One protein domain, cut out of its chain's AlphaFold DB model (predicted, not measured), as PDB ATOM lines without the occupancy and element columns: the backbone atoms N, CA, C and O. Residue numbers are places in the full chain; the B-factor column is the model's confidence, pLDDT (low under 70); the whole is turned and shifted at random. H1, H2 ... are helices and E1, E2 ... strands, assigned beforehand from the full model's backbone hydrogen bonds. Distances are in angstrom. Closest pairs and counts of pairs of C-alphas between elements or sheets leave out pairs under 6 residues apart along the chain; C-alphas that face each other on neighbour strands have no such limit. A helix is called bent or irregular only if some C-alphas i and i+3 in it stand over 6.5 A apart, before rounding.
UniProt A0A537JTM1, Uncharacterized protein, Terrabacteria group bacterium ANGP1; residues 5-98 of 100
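AT A GLANCE: This is residues 5 to 98 of the 100 residues of an uncharacterized protein of Terrabacteria group bacterium ANGP1 (UniProt A0A537JTM1). A small antiparallel sheet, E2 E1 E3, has one arm of the long bent helix H2 packed on one face, the other running past it. Under half of the 94 printed residues lie in named elements, E1 E2 H1 H2 E3 H3 along the chain, class mixed. The whole is compact, radius of gyration of the C-alphas 13.3 A, and spans 37 by 28 by 19 A.

HOW THE PARTS SIT: E1, residues 5 to 8, forms a hairpin with E2, residues 13 to 16. E3, residues 70 to 75, is antiparallel to E1, N 7 and O 71 being within hydrogen-bond range at 2.8 A. H2, residues 44 to 66, one helix by its hydrogen bonds, is bent: C-alphas 52 and 55 are 7.7 A apart. Its arm H2b, residues 55 to 66, is on the sheet.

IN THESE COORDINATES: E1 begins at C-alpha 5 (26.893, 31.958, -15.226) and H2b ends at C-alpha 66 (24.014, 22.144, -27.560).

THE WHOLE: The printed part has no cut; residues 22 to 43 and 76 to 92 are long links. pLDDT is under 70 at residues 26 and 87 to 98.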
ATOM      1  N   GLU A   5      27.609  30.863 -14.594       94.69
ATOM      2  CA  GLU A   5      26.893  31.958 -15.226       94.69
ATOM      3  C   GLU A   5      26.412  31.508 -16.596       94.69
ATOM      4  O   GLU A   5      27.202  31.034 -17.412       94.69
ATOM      5  N   VAL A   6      25.113  31.657 -16.846       94.25
ATOM      6  CA  VAL A   6      24.497  31.309 -18.124       94.25
ATOM      7  C   VAL A   6      23.629  32.456 -18.629       94.25
ATOM      8  O   VAL A   6      23.008  33.173 -17.842       94.25
ATOM      9  N   GLN A   7      23.548  32.602 -19.944       94.88
ATOM     10  CA  GLN A   7      22.537  33.392 -20.628       94.88
ATOM     11  C   GLN A   7      21.486  32.444 -21.192       94.88
ATOM     12  O   GLN A   7      21.819  31.533 -21.939       94.88
ATOM     13  N   ARG A   8      20.219  32.624 -20.835       93.31
ATOM     14  CA  ARG A   8      19.120  31.856 -21.429       93.31
ATOM     15  C   ARG A   8      18.818  32.358 -22.842       93.31
ATOM     16  O   ARG A   8      19.167  33.483 -23.192       93.31
ATOM     17  N   ARG A   9      18.102  31.553 -23.629       92.00
ATOM     18  CA  ARG A   9      17.636  31.919 -24.979       92.00
ATOM     19  C   ARG A   9      16.848  33.234 -25.044       92.00
ATOM     20  O   ARG A   9      16.922  33.929 -26.048       92.00
ATOM     21  N   ASP A  10      16.127  33.586 -23.981       93.31
ATOM     22  CA  ASP A  10      15.394  34.857 -23.847       93.31
ATOM     23  C   ASP A  10      16.307  36.069 -23.549       93.31
ATOM     24  O   ASP A  10      15.822  37.176 -23.329       93.31
ATOM     25  N   GLY A  11      17.628  35.871 -23.515       91.19
ATOM     26  CA  GLY A  11      18.630  36.888 -23.202       91.19
ATOM     27  C   GLY A  11      18.884  37.075 -21.704       91.19
ATOM     28  O   GLY A  11      19.839  37.765 -21.334       91.19
ATOM     29  N   ARG A  12      18.094  36.449 -20.821       94.25
ATOM     30  CA  ARG A  12      18.225  36.619 -19.371       94.25
ATOM     31  C   ARG A  12      19.500  35.969 -18.845       94.25
ATOM     32  O   ARG A  12      19.725  34.770 -19.010       94.25
ATOM     33  N   LEU A  13      20.282  36.752 -18.109       93.06
ATOM     34  CA  LEU A  13      21.442  36.270 -17.366       93.06
ATOM     35  C   LEU A  13      21.018  35.643 -16.036       93.06
ATOM     36  O   LEU A  13      20.251  36.230 -15.267       93.06
ATOM     37  N   VAL A  14      21.534  34.448 -15.755       93.50
ATOM     38  CA  VAL A  14      21.268  33.701 -14.523       93.50
ATOM     39  C   VAL A  14      22.577  33.144 -13.972       93.50
ATOM     40  O   VAL A  14      23.382  32.564 -14.699       93.50
ATOM     41  N   ARG A  15      22.793  33.313 -12.665       93.25
ATOM     42  CA  ARG A  15      24.050  32.970 -11.987       93.25
ATOM     43  C   ARG A  15      23.818  32.067 -10.786       93.25
ATOM     44  O   ARG A  15      22.787  32.150 -10.120       93.25
ATOM     45  N   CYS A  16      24.819  31.253 -10.477       93.19
ATOM     46  CA  CYS A  16      24.988  30.628  -9.178       93.19
ATOM     47  C   CYS A  16      26.091  31.379  -8.434       93.19
ATOM     48  O   CYS A  16      27.278  31.160  -8.690       93.19
ATOM     49  N   ALA A  17      25.685  32.299  -7.560       85.75
ATOM     50  CA  ALA A  17      26.573  33.197  -6.833       85.75
ATOM     51  C   ALA A  17      26.471  32.994  -5.318       85.75
ATOM     52  O   ALA A  17      25.499  32.433  -4.815       85.75
ATOM     53  N   TRP A  18      27.450  33.539  -4.596       84.81
ATOM     54  CA  TRP A  18      27.599  33.426  -3.143       84.81
ATOM     55  C   TRP A  18      26.313  33.702  -2.354       84.81
ATOM     56  O   TRP A  18      25.999  32.974  -1.418       84.81
ATOM     57  N   ALA A  19      25.521  34.693  -2.771       86.00
ATOM     58  CA  ALA A  19      24.274  35.052  -2.101       86.00
ATOM     59  C   ALA A  19      23.253  33.896  -2.072       86.00
ATOM     60  O   ALA A  19      22.543  33.739  -1.085       86.00
ATOM     61  N   CYS A  20      23.213  33.053  -3.111       89.12
ATOM     62  CA  CYS A  20      22.393  31.836  -3.132       89.12
ATOM     63  C   CYS A  20      22.895  30.814  -2.101       89.12
ATOM     64  O   CYS A  20      22.111  30.211  -1.369       89.12
ATOM     65  N   HIS A  21      24.213  30.662  -1.982       90.44
ATOM     66  CA  HIS A  21      24.801  29.713  -1.043       90.44
ATOM     67  C   HIS A  21      24.471  30.094   0.406       90.44
ATOM     68  O   HIS A  21      24.258  29.217   1.225       90.44
ATOM     69  N   HIS A  22      24.358  31.385   0.727       89.12
ATOM     70  CA  HIS A  22      24.002  31.861   2.071       89.12
ATOM     71  C   HIS A  22      22.512  32.187   2.256       89.12
ATOM     72  O   HIS A  22      22.122  32.760   3.278       89.12
ATOM     73  N   ALA A  23      21.665  31.864   1.281       88.19
ATOM     74  CA  ALA A  23      20.257  32.221   1.335       88.19
ATOM     75  C   ALA A  23      19.511  31.453   2.440       88.19
ATOM     76  O   ALA A  23      19.687  30.251   2.626       88.19
ATOM     77  N   LYS A  24      18.632  32.166   3.155       82.50
ATOM     78  CA  LYS A  24      17.836  31.629   4.276       82.50
ATOM     79  C   LYS A  24      16.465  31.080   3.857       82.50
ATOM     80  O   LYS A  24      15.835  30.357   4.619       82.50
ATOM     81  N   THR A  25      15.981  31.433   2.667       77.06
ATOM     82  CA  THR A  25      14.671  31.018   2.132       77.06
ATOM     83  C   THR A  25      14.867  30.030   0.992       77.06
ATOM     84  O   THR A  25      15.804  30.191   0.234       77.06
ATOM     85  N   ARG A  26      14.003  29.024   0.816       65.75
ATOM     86  CA  ARG A  26      14.203  27.929  -0.165       65.75
ATOM     87  C   ARG A  26      13.963  28.286  -1.646       65.75
ATOM     88  O   ARG A  26      13.967  27.394  -2.487       65.75
ATOM     89  N   GLN A  27      13.725  29.547  -1.990       73.69
ATOM     90  CA  GLN A  27      13.470  29.931  -3.382       73.69
ATOM     91  C   GLN A  27      14.799  30.115  -4.134       73.69
ATOM     92  O   GLN A  27      15.527  31.067  -3.860       73.69
ATOM     93  N   CYS A  28      15.102  29.238  -5.103       79.06
ATOM     94  CA  CYS A  28      16.190  29.458  -6.064       79.06
ATOM     95  C   CYS A  28      15.724  29.293  -7.507       79.06
ATOM     96  O   CYS A  28      15.263  28.231  -7.909       79.06
ATOM     97  N   HIS A  29      15.960  30.329  -8.312       81.44
ATOM     98  CA  HIS A  29      15.874  30.285  -9.778       81.44
ATOM     99  C   HIS A  29      17.254  30.473 -10.426       81.44
ATOM    100  O   HIS A  29      17.375  30.900 -11.572       81.44
ATOM    101  N   CYS A  30      18.303  30.202  -9.653       89.62
ATOM    102  CA  CYS A  30      19.694  30.218 -10.071       89.62
ATOM    103  C   CYS A  30      20.003  29.077 -11.053       89.62
ATOM    104  O   CYS A  30      19.316  28.054 -11.082       89.62
ATOM    105  N   CYS A  31      21.090  29.201 -11.816       90.88
ATOM    106  CA  CYS A  31      21.458  28.190 -12.810       90.88
ATOM    107  C   CYS A  31      21.904  26.851 -12.197       90.88
ATOM    108  O   CYS A  31      21.915  25.853 -12.906       90.88
ATOM    109  N   CYS A  32      22.190  26.797 -10.887       91.12
ATOM    110  CA  CYS A  32      22.440  25.540 -10.177       91.12
ATOM    111  C   CYS A  32      21.180  24.798  -9.727       91.12
ATOM    112  O   CYS A  32      21.295  23.781  -9.049       91.12
ATOM    113  N   ARG A  33      19.983  25.302 -10.065       89.88
ATOM    114  CA  ARG A  33      18.697  24.649  -9.765       89.88
ATOM    115  C   ARG A  33      18.518  24.316  -8.272       89.88
ATOM    116  O   ARG A  33      17.861  23.346  -7.922       89.88
ATOM    117  N   GLY A  34      19.116  25.120  -7.391       90.06
ATOM    118  CA  GLY A  34      19.021  24.964  -5.937       90.06
ATOM    119  C   GLY A  34      20.016  23.985  -5.303       90.06
ATOM    120  O   GLY A  34      20.040  23.886  -4.081       90.06
ATOM    121  N   LEU A  35      20.879  23.320  -6.078       91.56
ATOM    122  CA  LEU A  35      21.790  22.277  -5.573       91.56
ATOM    123  C   LEU A  35      22.781  22.759  -4.498       91.56
ATOM    124  O   LEU A  35      23.246  21.960  -3.692       91.56
ATOM    125  N   TYR A  36      23.105  24.053  -4.473       91.38
ATOM    126  CA  TYR A  36      24.065  24.634  -3.517       91.38
ATOM    127  C   TYR A  36      23.429  25.619  -2.535       91.38
ATOM    128  O   TYR A  36      24.119  26.317  -1.790       91.38
ATOM    129  N   HIS A  37      22.108  25.730  -2.588       91.81
ATOM    130  CA  HIS A  37      21.361  26.781  -1.926       91.81
ATOM    131  C   HIS A  37      21.375  26.614  -0.405       91.81
ATOM    132  O   HIS A  37      21.092  25.535   0.108       91.81
ATOM    133  N   GLY A  38      21.676  27.691   0.324       90.50
ATOM    134  CA  GLY A  38      21.668  27.702   1.793       90.50
ATOM    135  C   GLY A  38      22.775  26.882   2.471       90.50
ATOM    136  O   GLY A  38      22.774  26.761   3.694       90.50
ATOM    137  N   LEU A  39      23.724  26.322   1.714       92.50
ATOM    138  CA  LEU A  39      24.805  25.496   2.261       92.50
ATOM    139  C   LEU A  39      25.985  26.306   2.821       92.50
ATOM    140  O   LEU A  39      26.809  25.743   3.531       92.50
ATOM    141  N   GLY A  40      26.056  27.604   2.528       91.94
ATOM    142  CA  GLY A  40      27.099  28.542   2.945       91.94
ATOM    143  C   GLY A  40      28.421  28.347   2.204       91.94
ATOM    144  O   GLY A  40      28.986  27.262   2.198       91.94
ATOM    145  N   GLU A  41      28.962  29.398   1.595       91.12
ATOM    146  CA  GLU A  41      30.290  29.330   0.983       91.12
ATOM    147  C   GLU A  41      31.370  29.002   2.026       91.12
ATOM    148  O   GLU A  41      31.336  29.496   3.152       91.12
ATOM    149  N   GLY A  42      32.328  28.153   1.646       89.69
ATOM    150  CA  GLY A  42      33.449  27.756   2.505       89.69
ATOM    151  C   GLY A  42      33.116  26.691   3.554       89.69
ATOM    152  O   GLY A  42      34.015  26.227   4.249       89.69
ATOM    153  N   THR A  43      31.858  26.258   3.666       94.12
ATOM    154  CA  THR A  43      31.479  25.178   4.585       94.12
ATOM    155  C   THR A  43      31.761  23.799   3.985       94.12
ATOM    156  O   THR A  43      31.759  23.602   2.764       94.12
ATOM    157  N   THR A  44      31.913  22.794   4.850       95.50
ATOM    158  CA  THR A  44      32.027  21.390   4.429       95.50
ATOM    159  C   THR A  44      30.785  20.914   3.671       95.50
ATOM    160  O   THR A  44      30.908  20.150   2.716       95.50
ATOM    161  N   SER A  45      29.588  21.375   4.053       94.75
ATOM    162  CA  SER A  45      28.334  21.028   3.369       94.75
ATOM    163  C   SER A  45      28.297  21.545   1.936       94.75
ATOM    164  O   SER A  45      27.918  20.805   1.029       94.75
ATOM    165  N   PHE A  46      28.740  22.781   1.713       95.12
ATOM    166  CA  PHE A  46      28.837  23.342   0.371       95.12
ATOM    167  C   PHE A  46      29.902  22.624  -0.460       95.12
ATOM    168  O   PHE A  46      29.618  22.225  -1.587       95.12
ATOM    169  N   ALA A  47      31.088  22.376   0.109       94.81
ATOM    170  CA  ALA A  47      32.147  21.634  -0.574       94.81
ATOM    171  C   ALA A  47      31.685  20.239  -1.023       94.81
ATOM    172  O   ALA A  47      31.906  19.849  -2.171       94.81
ATOM    173  N   ARG A  48      30.972  19.520  -0.149       96.00
ATOM    174  CA  ARG A  48      30.412  18.200  -0.452       96.00
ATOM    175  C   ARG A  48      29.375  18.254  -1.572       96.00
ATOM    176  O   ARG A  48      29.443  17.438  -2.485       96.00
ATOM    177  N   ALA A  49      28.450  19.210  -1.529       95.00
ATOM    178  CA  ALA A  49      27.418  19.342  -2.557       95.00
ATOM    179  C   ALA A  49      28.004  19.691  -3.931       95.00
ATOM    180  O   ALA A  49      27.558  19.160  -4.948       95.00
ATOM    181  N   VAL A  50      29.030  20.548  -3.978       94.12
ATOM    182  CA  VAL A  50      29.730  20.847  -5.232       94.12
ATOM    183  C   VAL A  50      30.430  19.592  -5.757       94.12
ATOM    184  O   VAL A  50      30.192  19.219  -6.899       94.12
ATOM    185  N   ALA A  51      31.186  18.870  -4.927       93.94
ATOM    186  CA  ALA A  51      31.835  17.625  -5.351       93.94
ATOM    187  C   ALA A  51      30.843  16.559  -5.865       93.94
ATOM    188  O   ALA A  51      31.165  15.812  -6.780       93.94
ATOM    189  N   GLN A  52      29.634  16.494  -5.301       94.94
ATOM    190  CA  GLN A  52      28.628  15.495  -5.675       94.94
ATOM    191  C   GLN A  52      27.844  15.836  -6.946       94.94
ATOM    192  O   GLN A  52      27.437  14.932  -7.672       94.94
ATOM    193  N   HIS A  53      27.572  17.118  -7.198       94.25
ATOM    194  CA  HIS A  53      26.581  17.512  -8.204       94.25
ATOM    195  C   HIS A  53      27.134  18.371  -9.338       94.25
ATOM    196  O   HIS A  53      26.445  18.568 -10.335       94.25
ATOM    197  N   HIS A  54      28.328  18.944  -9.190       92.62
ATOM    198  CA  HIS A  54      28.788  19.983 -10.107       92.62
ATOM    199  C   HIS A  54      29.105  19.484 -11.508       92.62
ATOM    200  O   HIS A  54      28.679  20.109 -12.475       92.62
ATOM    201  N   GLU A  55      29.762  18.336 -11.616       90.62
ATOM    202  CA  GLU A  55      30.049  17.704 -12.902       90.62
ATOM    203  C   GLU A  55      28.757  17.387 -13.671       90.62
ATOM    204  O   GLU A  55      28.584  17.830 -14.804       90.62
ATOM    205  N   TRP A  56      27.794  16.728 -13.020       91.19
ATOM    206  CA  TRP A  56      26.485  16.423 -13.605       91.19
ATOM    207  C   TRP A  56      25.741  17.676 -14.062       91.19
ATOM    208  O   TRP A  56      25.188  17.718 -15.156       91.19
ATOM    209  N   LEU A  57      25.769  18.731 -13.247       92.50
ATOM    210  CA  LEU A  57      25.147  20.004 -13.590       92.50
ATOM    211  C   LEU A  57      25.818  20.663 -14.809       92.50
ATOM    212  O   LEU A  57      25.124  21.236 -15.648       92.50
ATOM    213  N   LEU A  58      27.146  20.594 -14.920       90.94
ATOM    214  CA  LEU A  58      27.883  21.099 -16.081       90.94
ATOM    215  C   LEU A  58      27.538  20.323 -17.356       90.94
ATOM    216  O   LEU A  58      27.327  20.950 -18.396       90.94
ATOM    217  N   LEU A  59      27.425  18.996 -17.268       89.56
ATOM    218  CA  LEU A  59      27.007  18.138 -18.379       89.56
ATOM    219  C   LEU A  59      25.578  18.470 -18.837       89.56
ATOM    220  O   LEU A  59      25.360  18.731 -20.021       89.56
ATOM    221  N   ASP A  60      24.630  18.565 -17.903       91.88
ATOM    222  CA  ASP A  60      23.236  18.953 -18.160       91.88
ATOM    223  C   ASP A  60      23.128  20.306 -18.874       91.88
ATOM    224  O   ASP A  60      22.408  20.462 -19.867       91.88
ATOM    225  N   LEU A  61      23.837  21.316 -18.357       91.31
ATOM    226  CA  LEU A  61      23.871  22.646 -18.963       91.31
ATOM    227  C   LEU A  61      24.579  22.614 -20.323       91.31
ATOM    228  O   LEU A  61      24.185  23.350 -21.223       91.31
ATOM    229  N   GLY A  62      25.581  21.751 -20.498       90.12
ATOM    230  CA  GLY A  62      26.253  21.503 -21.771       90.12
ATOM    231  C   GLY A  62      25.317  20.967 -22.848       90.12
ATOM    232  O   GLY A  62      25.323  21.467 -23.971       90.12
ATOM    233  N   GLN A  63      24.465  20.003 -22.499       89.75
ATOM    234  CA  GLN A  63      23.440  19.482 -23.404       89.75
ATOM    235  C   GLN A  63      22.383  20.545 -23.737       89.75
ATOM    236  O   GLN A  63      21.962  20.660 -24.887       89.75
ATOM    237  N   ALA A  64      21.964  21.346 -22.753       91.50
ATOM    238  CA  ALA A  64      21.049  22.466 -22.984       91.50
ATOM    239  C   ALA A  64      21.665  23.536 -23.904       91.50
ATOM    240  O   ALA A  64      20.982  24.084 -24.771       91.50
ATOM    241  N   GLU A  65      22.967  23.798 -23.759       90.38
ATOM    242  CA  GLU A  65      23.717  24.673 -24.660       90.38
ATOM    243  C   GLU A  65      23.776  24.110 -26.085       90.38
ATOM    244  O   GLU A  65      23.509  24.845 -27.033       90.38
ATOM    245  N   ALA A  66      24.021  22.805 -26.250       87.50
ATOM    246  CA  ALA A  66      24.014  22.144 -27.560       87.50
ATOM    247  C   ALA A  66      22.646  22.224 -28.268       87.50
ATOM    248  O   ALA A  66      22.582  22.314 -29.491       87.50
ATOM    249  N   ARG A  67      21.545  22.258 -27.504       90.19
ATOM    250  CA  ARG A  67      20.181  22.478 -28.023       90.19
ATOM    251  C   ARG A  67      19.830  23.955 -28.261       90.19
ATOM    252  O   ARG A  67      18.729  24.251 -28.721       90.19
ATOM    253  N   GLY A  68      20.725  24.892 -27.940       89.62
ATOM    254  CA  GLY A  68      20.486  26.333 -28.082       89.62
ATOM    255  C   GLY A  68      19.494  26.913 -27.064       89.62
ATOM    256  O   GLY A  68      18.887  27.956 -27.310       89.62
ATOM    257  N   GLU A  69      19.290  26.249 -25.924       93.06
ATOM    258  CA  GLU A  69      18.383  26.710 -24.860       93.06
ATOM    259  C   GLU A  69      19.028  27.781 -23.967       93.06
ATOM    260  O   GLU A  69      18.342  28.619 -23.370       93.06
ATOM    261  N   LEU A  70      20.356  27.738 -23.859       93.25
ATOM    262  CA  LEU A  70      21.178  28.654 -23.078       93.25
ATOM    263  C   LEU A  70      22.614  28.693 -23.613       93.25
ATOM    264  O   LEU A  70      23.002  27.858 -24.419       93.25
ATOM    265  N   TRP A  71      23.418  29.618 -23.100       92.31
ATOM    266  CA  TRP A  71      24.865  29.676 -23.282       92.31
ATOM    267  C   TRP A  71      25.538  29.811 -21.924       92.31
ATOM    268  O   TRP A  71      25.209  30.719 -21.163       92.31
ATOM    269  N   ILE A  72      26.488  28.939 -21.594       91.94
ATOM    270  CA  ILE A  72      27.260  29.053 -20.353       91.94
ATOM    271  C   ILE A  72      28.402  30.042 -20.611       91.94
ATOM    272  O   ILE A  72      29.311  29.775 -21.397       91.94
ATOM    273  N   LEU A  73      28.353  31.192 -19.945       92.88
ATOM    274  CA  LEU A  73      29.303  32.291 -20.123       92.88
ATOM    275  C   LEU A  73      30.523  32.160 -19.217       92.88
ATOM    276  O   LEU A  73      31.621  32.548 -19.609       92.88
ATOM    277  N   ALA A  74      30.332  31.616 -18.016       92.12
ATOM    278  CA  ALA A  74      31.424  31.324 -17.104       92.12
ATOM    279  C   ALA A  74      31.110  30.108 -16.231       92.12
ATOM    280  O   ALA A  74      29.961  29.904 -15.834       92.12
ATOM    281  N   TYR A  75      32.128  29.312 -15.913       92.31
ATOM    282  CA  TYR A  75      31.997  28.188 -14.989       92.31
ATOM    283  C   TYR A  75      33.309  27.872 -14.275       92.31
ATOM    284  O   TYR A  75      34.386  28.193 -14.772       92.31
ATOM    285  N   ARG A  76      33.223  27.263 -13.094       90.75
ATOM    286  CA  ARG A  76      34.362  26.603 -12.444       90.75
ATOM    287  C   ARG A  76      34.271  25.106 -12.726       90.75
ATOM    288  O   ARG A  76      33.167  24.593 -12.673       90.75
ATOM    289  N   PRO A  77      35.359  24.391 -13.029       87.38
ATOM    290  CA  PRO A  77      35.305  22.927 -13.078       87.38
ATOM    291  C   PRO A  77      35.223  22.305 -11.674       87.38
ATOM    292  O   PRO A  77      34.528  21.314 -11.466       87.38
ATOM    293  N   SER A  78      35.874  22.929 -10.687       89.06
ATOM    294  CA  SER A  78      35.850  22.541  -9.274       89.06
ATOM    295  C   SER A  78      36.046  23.757  -8.355       89.06
ATOM    296  O   SER A  78      36.347  24.860  -8.814       89.06
ATOM    297  N   LEU A  79      35.882  23.585  -7.035       89.75
ATOM    298  CA  LEU A  79      36.064  24.680  -6.066       89.75
ATOM    299  C   LEU A  79      37.497  25.215  -5.991       89.75
ATOM    300  O   LEU A  79      37.691  26.390  -5.683       89.75
ATOM    301  N   SER A  80      38.483  24.357  -6.253       89.44
ATOM    302  CA  SER A  80      39.906  24.704  -6.260       89.44
ATOM    303  C   SER A  80      40.359  25.360  -7.561       89.44
ATOM    304  O   SER A  80      41.437  25.947  -7.607       89.44
ATOM    305  N   GLU A  81      39.559  25.269  -8.619       89.06
ATOM    306  CA  GLU A  81      39.922  25.768  -9.939       89.06
ATOM    307  C   GLU A  81      39.391  27.183 -10.191       89.06
ATOM    308  O   GLU A  81      38.350  27.584  -9.647       89.06
ATOM    309  N   PRO A  82      40.097  27.984 -11.011       90.31
ATOM    310  CA  PRO A  82      39.657  29.327 -11.356       90.31
ATOM    311  C   PRO A  82      38.341  29.310 -12.146       90.31
ATOM    312  O   PRO A  82      37.973  28.332 -12.792       90.31
ATOM    313  N   LEU A  83      37.628  30.439 -12.104       89.88
ATOM    314  CA  LEU A  83      36.461  30.658 -12.954       89.88
ATOM    315  C   LEU A  83      36.930  30.852 -14.400       89.88
ATOM    316  O   LEU A  83      37.708  31.761 -14.685       89.88
ATOM    317  N   ILE A  84      36.440  30.010 -15.300       90.06
ATOM    318  CA  ILE A  84      36.733  30.046 -16.728       90.06
ATOM    319  C   ILE A  84      35.653  30.882 -17.410       90.06
ATOM    320  O   ILE A  84      34.468  30.572 -17.297       90.06
ATOM    321  N   PHE A  85      36.060  31.930 -18.126       88.06
ATOM    322  CA  PHE A  85      35.169  32.773 -18.928       88.06
ATOM    323  C   PHE A  85      35.218  32.362 -20.397       88.06
ATOM    324  O   PHE A  85      36.288  32.096 -20.948       88.06
ATOM    325  N   ARG A  86      34.060  32.350 -21.053       74.94
ATOM    326  CA  ARG A  86      33.949  32.007 -22.468       74.94
ATOM    327  C   ARG A  86      34.508  33.126 -23.352       74.94
ATOM    328  O   ARG A  86      34.120  34.285 -23.222       74.94
ATOM    329  N   ARG A  87      35.323  32.749 -24.341       64.94
ATOM    330  CA  ARG A  87      35.495  33.517 -25.585       64.94
ATOM    331  C   ARG A  87      34.554  32.944 -26.643       64.94
ATOM    332  O   ARG A  87      34.445  31.727 -26.783       64.94
ATOM    333  N   HIS A  88      33.831  33.810 -27.351       58.28
ATOM    334  CA  HIS A  88      32.932  33.391 -28.429       58.28
ATOM    335  C   HIS A  88      33.681  32.515 -29.453       58.28
ATOM    336  O   HIS A  88      34.788  32.860 -29.855       58.28
ATOM    337  N   GLY A  89      33.072  31.398 -29.869       55.25
ATOM    338  CA  GLY A  89      33.581  30.545 -30.955       55.25
ATOM    339  C   GLY A  89      34.488  29.369 -30.565       55.25
ATOM    340  O   GLY A  89      34.892  28.639 -31.459       55.25
ATOM    341  N   VAL A  90      34.787  29.145 -29.280       60.22
ATOM    342  CA  VAL A  90      35.633  28.015 -28.836       60.22
ATOM    343  C   VAL A  90      34.772  26.894 -28.209       60.22
ATOM    344  O   VAL A  90      34.056  27.184 -27.243       60.22
ATOM    345  N   PRO A  91      34.798  25.651 -28.741       56.91
ATOM    346  CA  PRO A  91      34.183  24.464 -28.124       56.91
ATOM    347  C   PRO A  91      34.877  24.059 -26.808       56.91
ATOM    348  O   PRO A  91      36.038  24.397 -26.593       56.91
ATOM    349  N   ARG A  92      34.182  23.351 -25.906       64.88
ATOM    350  CA  ARG A  92      34.728  22.926 -24.595       64.88
ATOM    351  C   ARG A  92      35.234  21.486 -24.612       64.88
ATOM    352  O   ARG A  92      34.607  20.653 -25.244       64.88
ATOM    353  N   ALA A  93      36.194  21.148 -23.749       63.38
ATOM    354  CA  ALA A  93      36.682  19.771 -23.572       63.38
ATOM    355  C   ALA A  93      35.587  18.740 -23.208       63.38
ATOM    356  O   ALA A  93      35.568  17.637 -23.736       63.38
ATOM    357  N   TYR A  94      34.612  19.084 -22.355       61.03
ATOM    358  CA  TYR A  94      33.490  18.169 -22.079       61.03
ATOM    359  C   TYR A  94      32.439  18.149 -23.203       61.03
ATOM    360  O   TYR A  94      31.618  17.240 -23.258       61.03
ATOM    361  N   GLN A  95      32.433  19.165 -24.075       54.47
ATOM    362  CA  GLN A  95      31.620  19.170 -25.292       54.47
ATOM    363  C   GLN A  95      32.308  18.401 -26.413       54.47
ATOM    364  O   GLN A  95      31.598  17.822 -27.217       54.47
ATOM    365  N   GLU A  96      33.641  18.341 -26.454       60.12
ATOM    366  CA  GLU A  96      34.389  17.513 -27.407       60.12
ATOM    367  C   GLU A  96      33.949  16.049 -27.326       60.12
ATOM    368  O   GLU A  96      33.736  15.425 -28.356       60.12
ATOM    369  N   ALA A  97      33.682  15.537 -26.121       55.38
ATOM    370  CA  ALA A  97      33.121  14.197 -25.923       55.38
ATOM    371  C   ALA A  97      31.669  14.024 -26.431       55.38
ATOM    372  O   ALA A  97      31.158  12.907 -26.452       55.38
ATOM    373  N   LEU A  98      30.985  15.116 -26.789       47.16
ATOM    374  CA  LEU A  98      29.588  15.165 -27.238       47.16
ATOM    375  C   LEU A  98      29.439  15.604 -28.708       47.16
ATOM    376  O   LEU A  98      28.311  15.672 -29.201       47.16
TER     377      LEU A  98